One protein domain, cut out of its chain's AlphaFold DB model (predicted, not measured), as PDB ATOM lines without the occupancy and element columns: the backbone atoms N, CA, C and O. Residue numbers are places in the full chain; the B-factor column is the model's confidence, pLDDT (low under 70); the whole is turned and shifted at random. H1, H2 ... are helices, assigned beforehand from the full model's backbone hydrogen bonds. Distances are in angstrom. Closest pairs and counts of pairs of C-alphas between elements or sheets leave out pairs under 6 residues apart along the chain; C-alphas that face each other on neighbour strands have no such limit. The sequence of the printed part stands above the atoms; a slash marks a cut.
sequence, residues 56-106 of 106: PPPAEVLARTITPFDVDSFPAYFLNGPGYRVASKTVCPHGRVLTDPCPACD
ATOM      1  N   PRO A  56      38.340   8.874   3.362       92.38
ATOM      2  CA  PRO A  56      37.887  10.162   3.854       92.38
ATOM      3  C   PRO A  56      38.777  11.313   3.346       92.38
ATOM      4  O   PRO A  56      39.991  11.148   3.210       92.38
ATOM      5  N   PRO A  57      38.200  12.511   3.133       93.25
ATOM      6  CA  PRO A  57      38.945  13.752   2.968       93.25
ATOM      7  C   PRO A  57      39.850  14.043   4.176       93.25
ATOM      8  O   PRO A  57      39.649  13.465   5.251       93.25
ATOM      9  N   PRO A  58      40.792  14.996   4.047       95.62
ATOM     10  CA  PRO A  58      41.600  15.462   5.168       95.62
ATOM     11  C   PRO A  58      40.745  15.856   6.378       95.62
ATOM     12  O   PRO A  58      39.639  16.392   6.237       95.62
ATOM     13  N   ALA A  59      41.269  15.613   7.580       92.88
ATOM     14  CA  ALA A  59      40.537  15.836   8.825       92.88
ATOM     15  C   ALA A  59      40.076  17.294   8.978       92.88
ATOM     16  O   ALA A  59      39.017  17.544   9.548       92.88
ATOM     17  N   GLU A  60      40.814  18.252   8.414       93.94
ATOM     18  CA  GLU A  60      40.475  19.676   8.446       93.94
ATOM     19  C   GLU A  60      39.188  19.983   7.667       93.94
ATOM     20  O   GLU A  60      38.429  20.871   8.056       93.94
ATOM     21  N   VAL A  61      38.915  19.239   6.588       94.25
ATOM     22  CA  VAL A  61      37.668  19.350   5.813       94.25
ATOM     23  C   VAL A  61      36.503  18.787   6.622       94.25
ATOM     24  O   VAL A  61      35.441  19.400   6.686       94.25
ATOM     25  N   LEU A  62      36.715  17.646   7.284       92.06
ATOM     26  CA  LEU A  62      35.693  16.974   8.095       92.06
ATOM     27  C   LEU A  62      35.396  17.689   9.421       92.06
ATOM     28  O   LEU A  62      34.318  17.510   9.983       92.06
ATOM     29  N   ALA A  63      36.334  18.494   9.925       93.25
ATOM     30  CA  ALA A  63      36.195  19.233  11.179       93.25
ATOM     31  C   ALA A  63      35.359  20.521  11.055       93.25
ATOM     32  O   ALA A  63      35.000  21.114  12.073       93.25
ATOM     33  N   ARG A  64      35.047  20.971   9.833       92.50
ATOM     34  CA  ARG A  64      34.261  22.186   9.575       92.50
ATOM     35  C   ARG A  64      32.941  21.882   8.876       92.50
ATOM     36  O   ARG A  64      32.708  20.782   8.387       92.50
ATOM     37  N   THR A  65      32.081  22.893   8.784       92.12
ATOM     38  CA  THR A  65      30.913  22.827   7.901       92.12
ATOM     39  C   THR A  65      31.389  22.681   6.458       92.12
ATOM     40  O   THR A  65      32.149  23.518   5.956       92.12
ATOM     41  N   ILE A  66      30.947  21.606   5.808       94.50
ATOM     42  CA  ILE A  66      31.253  21.335   4.406       94.50
ATOM     43  C   ILE A  66      30.508  22.312   3.493       94.50
ATOM     44  O   ILE A  66      29.426  22.804   3.814       94.50
ATOM     45  N   THR A  67      31.107  22.595   2.347       93.00
ATOM     46  CA  THR A  67      30.626  23.548   1.345       93.00
ATOM     47  C   THR A  67      30.453  22.849  -0.004       93.00
ATOM     48  O   THR A  67      30.960  21.739  -0.174       93.00
ATOM     49  N   PRO A  68      29.790  23.478  -0.993       92.06
ATOM     50  CA  PRO A  68      29.737  22.926  -2.348       92.06
ATOM     51  C   PRO A  68      31.127  22.619  -2.922       92.06
ATOM     52  O   PRO A  68      31.331  21.565  -3.509       92.06
ATOM     53  N   PHE A  69      32.114  23.478  -2.643       91.75
ATOM     54  CA  PHE A  69      33.500  23.269  -3.068       91.75
ATOM     55  C   PHE A  69      34.129  21.996  -2.477       91.75
ATOM     56  O   PHE A  69      34.927  21.333  -3.133       91.75
ATOM     57  N   ASP A  70      33.764  21.621  -1.249       94.25
ATOM     58  CA  ASP A  70      34.256  20.384  -0.631       94.25
ATOM     59  C   ASP A  70      33.644  19.146  -1.281       94.25
ATOM     60  O   ASP A  70      34.318  18.130  -1.439       94.25
ATOM     61  N   VAL A  71      32.372  19.240  -1.671       93.38
ATOM     62  CA  VAL A  71      31.695  18.170  -2.403       93.38
ATOM     63  C   VAL A  71      32.305  18.001  -3.790       93.38
ATOM     64  O   VAL A  71      32.568  16.867  -4.176       93.38
ATOM     65  N   ASP A  72      32.617  19.096  -4.483       92.75
ATOM     66  CA  ASP A  72      33.294  19.067  -5.785       92.75
ATOM     67  C   ASP A  72      34.751  18.573  -5.692       92.75
ATOM     68  O   ASP A  72      35.226  17.822  -6.541       92.75
ATOM     69  N   SER A  73      35.453  18.910  -4.606       95.06
ATOM     70  CA  SER A  73      36.827  18.445  -4.365       95.06
ATOM     71  C   SER A  73      36.900  16.969  -3.953       95.06
ATOM     72  O   SER A  73      37.896  16.298  -4.227       95.06
ATOM     73  N   PHE A  74      35.864  16.443  -3.287       95.44
ATOM     74  CA  PHE A  74      35.815  15.061  -2.790       95.44
ATOM     75  C   PHE A  74      34.482  14.353  -3.122       95.44
ATOM     76  O   PHE A  74      33.810  13.821  -2.225       95.44
ATOM     77  N   PRO A  75      34.093  14.268  -4.408       95.06
ATOM     78  CA  PRO A  75      32.756  13.832  -4.808       95.06
ATOM     79  C   PRO A  75      32.535  12.350  -4.518       95.06
ATOM     80  O   PRO A  75      31.445  11.944  -4.123       95.06
ATOM     81  N   ALA A  76      33.584  11.528  -4.631       95.31
ATOM     82  CA  ALA A  76      33.512  10.118  -4.269       95.31
ATOM     83  C   ALA A  76      33.046   9.944  -2.815       95.31
ATOM     84  O   ALA A  76      32.140   9.157  -2.555       95.31
ATOM     85  N   TYR A  77      33.601  10.714  -1.876       95.00
ATOM     86  CA  TYR A  77      33.278  10.578  -0.458       95.00
ATOM     87  C   TYR A  77      31.918  11.181  -0.095       95.00
ATOM     88  O   TYR A  77      31.149  10.559   0.642       95.00
ATOM     89  N   PHE A  78      31.600  12.374  -0.607       95.19
ATOM     90  CA  PHE A  78      30.372  13.086  -0.240       95.19
ATOM     91  C   PHE A  78      29.132  12.654  -1.026       95.19
ATOM     92  O   PHE A  78      28.033  12.764  -0.492       95.19
ATOM     93  N   LEU A  79      29.276  12.133  -2.247       93.94
ATOM     94  CA  LEU A  79      28.136  11.685  -3.058       93.94
ATOM     95  C   LEU A  79      27.950  10.169  -3.024       93.94
ATOM     96  O   LEU A  79      26.819   9.700  -3.070       93.94
ATOM     97  N   ASN A  80      29.039   9.404  -2.915       93.19
ATOM     98  CA  ASN A  80      29.000   7.940  -3.003       93.19
ATOM     99  C   ASN A  80      29.576   7.231  -1.774       93.19
ATOM    100  O   ASN A  80      29.517   6.006  -1.703       93.19
ATOM    101  N   GLY A  81      30.131   7.964  -0.810       92.50
ATOM    102  CA  GLY A  81      30.847   7.426   0.344       92.50
ATOM    103  C   GLY A  81      30.168   7.741   1.676       92.50
ATOM    104  O   GLY A  81      29.036   8.239   1.714       92.50
ATOM    105  N   PRO A  82      30.838   7.447   2.803       91.50
ATOM    106  CA  PRO A  82      30.291   7.675   4.142       91.50
ATOM    107  C   PRO A  82      29.909   9.141   4.418       91.50
ATOM    108  O   PRO A  82      29.014   9.403   5.226       91.50
ATOM    109  N   GLY A  83      30.523  10.090   3.698       92.94
ATOM    110  CA  GLY A  83      30.214  11.521   3.753       92.94
ATOM    111  C   GLY A  83      28.807  11.898   3.286       92.94
ATOM    112  O   GLY A  83      28.334  12.984   3.633       92.94
ATOM    113  N   TYR A  84      28.100  11.001   2.587       94.00
ATOM    114  CA  TYR A  84      26.753  11.245   2.061       94.00
ATOM    115  C   TYR A  84      25.761  11.751   3.112       94.00
ATOM    116  O   TYR A  84      24.956  12.639   2.835       94.00
ATOM    117  N   ARG A  85      25.837  11.256   4.355       93.62
ATOM    118  CA  ARG A  85      24.931  11.700   5.432       93.62
ATOM    119  C   ARG A  85      25.064  13.183   5.738       93.62
ATOM    120  O   ARG A  85      24.073  13.820   6.079       93.62
ATOM    121  N   VAL A  86      26.292  13.691   5.726       93.62
ATOM    122  CA  VAL A  86      26.552  15.097   6.029       93.62
ATOM    123  C   VAL A  86      26.115  15.932   4.830       93.62
ATOM    124  O   VAL A  86      25.289  16.822   4.994       93.62
ATOM    125  N   ALA A  87      26.546  15.561   3.620       93.94
ATOM    126  CA  ALA A  87      26.199  16.271   2.387       93.94
ATOM    127  C   ALA A  87      24.681  16.367   2.142       93.94
ATOM    128  O   ALA A  87      24.177  17.448   1.850       93.94
ATOM    129  N   SER A  88      23.932  15.281   2.357       94.06
ATOM    130  CA  SER A  88      22.467  15.247   2.179       94.06
ATOM    131  C   SER A  88      21.679  16.024   3.244       94.06
ATOM    132  O   SER A  88      20.468  16.189   3.120       94.06
ATOM    133  N   LYS A  89      22.342  16.502   4.305       94.12
ATOM    134  CA  LYS A  89      21.743  17.337   5.361       94.12
ATOM    135  C   LYS A  89      22.235  18.778   5.338       94.12
ATOM    136  O   LYS A  89      21.644  19.630   5.999       94.12
ATOM    137  N   THR A  90      23.320  19.051   4.625       94.00
ATOM    138  CA  THR A  90      23.858  20.397   4.474       94.00
ATOM    139  C   THR A  90      23.186  21.070   3.290       94.00
ATOM    140  O   THR A  90      23.113  20.502   2.207       94.00
ATOM    141  N   VAL A  91      22.690  22.286   3.507       94.00
ATOM    142  CA  VAL A  91      21.986  23.081   2.499       94.00
ATOM    143  C   VAL A  91      22.908  24.199   2.018       94.00
ATOM    144  O   VAL A  91      23.518  24.894   2.832       94.00
ATOM    145  N   CYS A  92      23.027  24.373   0.704       90.75
ATOM    146  CA  CYS A  92      23.739  25.499   0.113       90.75
ATOM    147  C   CYS A  92      22.952  26.813   0.315       90.75
ATOM    148  O   CYS A  92      21.746  26.779   0.570       90.75
ATOM    149  N   PRO A  93      23.573  27.992   0.129       89.75
ATOM    150  CA  PRO A  93      22.873  29.279   0.239       89.75
ATOM    151  C   PRO A  93      21.643  29.430  -0.678       89.75
ATOM    152  O   PRO A  93      20.777  30.256  -0.406       89.75
ATOM    153  N   HIS A  94      21.538  28.621  -1.737       90.69
ATOM    154  CA  HIS A  94      20.419  28.609  -2.686       90.69
ATOM    155  C   HIS A  94      19.278  27.648  -2.297       90.69
ATOM    156  O   HIS A  94      18.339  27.468  -3.071       90.69
ATOM    157  N   GLY A  95      19.348  27.006  -1.125       90.12
ATOM    158  CA  GLY A  95      18.271  26.165  -0.591       90.12
ATOM    159  C   GLY A  95      18.242  24.716  -1.096       90.12
ATOM    160  O   GLY A  95      17.258  24.020  -0.858       90.12
ATOM    161  N   ARG A  96      19.292  24.244  -1.782       90.94
ATOM    162  CA  ARG A  96      19.454  22.838  -2.205       90.94
ATOM    163  C   ARG A  96      20.378  22.095  -1.246       90.94
ATOM    164  O   ARG A  96      21.318  22.698  -0.734       90.94
ATOM    165  N   VAL A  97      20.134  20.809  -1.001       93.50
ATOM    166  CA  VAL A  97      21.111  19.981  -0.274       93.50
ATOM    167  C   VAL A  97      22.343  19.746  -1.143       93.50
ATOM    168  O   VAL A  97      22.232  19.735  -2.363       93.50
ATOM    169  N   LEU A  98      23.517  19.551  -0.537       93.25
ATOM    170  CA  LEU A  98      24.772  19.451  -1.295       93.25
ATOM    171  C   LEU A  98      24.899  18.178  -2.149       93.25
ATOM    172  O   LEU A  98      25.822  18.072  -2.945       93.25
ATOM    173  N   THR A  99      24.005  17.203  -1.979       93.06
ATOM    174  CA  THR A  99      23.922  16.012  -2.844       93.06
ATOM    175  C   THR A  99      23.046  16.215  -4.076       93.06
ATOM    176  O   THR A  99      23.013  15.337  -4.935       93.06
ATOM    177  N   ASP A 100      22.312  17.326  -4.140       90.31
ATOM    178  CA  ASP A 100      21.432  17.653  -5.255       90.31
ATOM    179  C   ASP A 100      22.112  18.661  -6.185       90.31
ATOM    180  O   ASP A 100      22.817  19.553  -5.704       90.31
ATOM    181  N   PRO A 101      21.843  18.591  -7.500       85.31
ATOM    182  CA  PRO A 101      22.346  19.583  -8.438       85.31
ATOM    183  C   PRO A 101      21.833  20.986  -8.087       85.31
ATOM    184  O   PRO A 101      20.638  21.206  -7.829       85.31
ATOM    185  N   CYS A 102      22.742  21.956  -8.103       88.12
ATOM    186  CA  CYS A 102      22.476  23.358  -7.838       88.12
ATOM    187  C   CYS A 102      23.062  24.231  -8.964       88.12
ATOM    188  O   CYS A 102      24.267  24.442  -8.997       88.12
ATOM    189  N   PRO A 103      22.237  24.873  -9.816       85.00
ATOM    190  CA  PRO A 103      22.721  25.613 -10.992       85.00
ATOM    191  C   PRO A 103      23.610  26.835 -10.697       85.00
ATOM    192  O   PRO A 103      24.106  27.462 -11.624       85.00
ATOM    193  N   ALA A 104      23.731  27.230  -9.429       84.62
ATOM    194  CA  ALA A 104      24.568  28.340  -8.983       84.62
ATOM    195  C   ALA A 104      25.789  27.881  -8.160       84.62
ATOM    196  O   ALA A 104      26.589  28.720  -7.753       84.62
ATOM    197  N   CYS A 105      25.903  26.582  -7.863       81.06
ATOM    198  CA  CYS A 105      27.054  25.987  -7.176       81.06
ATOM    199  C   CYS A 105      27.793  24.946  -8.029       81.06
ATOM    200  O   CYS A 105      28.968  24.726  -7.749       81.06
ATOM    201  N   ASP A 106      27.105  24.331  -8.996       74.69
ATOM    202  CA  ASP A 106      27.648  23.391  -9.985       74.69
ATOM    203  C   ASP A 106      28.413  24.106 -11.111       74.69
ATOM    204  O   ASP A 106      28.042  25.257 -11.455       74.69
TER     205      ASP A 106
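Overview. This is residues 56 to 106 of the 106 residues of an uncharacterized protein of Nocardia farcinica (strain IFM 10152) (UniProt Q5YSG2). With little regular structure, this is a short chain of four small helices, H1 at one end of the longest axis and a looped tail, residues 88 to 106, at the other, with H2, H3 and H4 between. The printed part has 51 residues, 20 in named helices, class all helix, no named strand. It is compact and rounded, radius of gyration of the C-alphas 9.9 A, spanning 27 by 20 by 17 A.

Along the chain. H1, residues 59 to 62, begins at C-alpha 59 (40.537, 15.836, 8.825) and is 5.0 A long. H2, residues 68 to 73, is 8.6 A; H3, 75 to 80, 7.2 A; H4, 84 to 87, 5.1 A, ending at (26.199, 16.271, 2.387).

Arrangement. H1 and H2 are close but not clearly touching, C-alphas 61 and 70 closest at 7.4 A. H2 and H3 only just touch, only at the corner, with 3 pairs of C-alphas within 8 A; Val 71 and Phe 78 are closest, 5.7 A. They stand about perpendicular, only just, at 71 degrees. H3 and H4 touch only at the corner, C-alphas 78 and 84 closest at 4.7 A. H1 is apart from H3 and H4. Every O i to N i+4 pair is within hydrogen-bond range in H2 and H3; H1 and H4 are too short for one.

Size, cuts and confidence. The C-alphas of Ala 59 and Pro 103 are farthest apart, 28.4 A. The printed part has no cut, its three links are tight, and no printed residue is under 70.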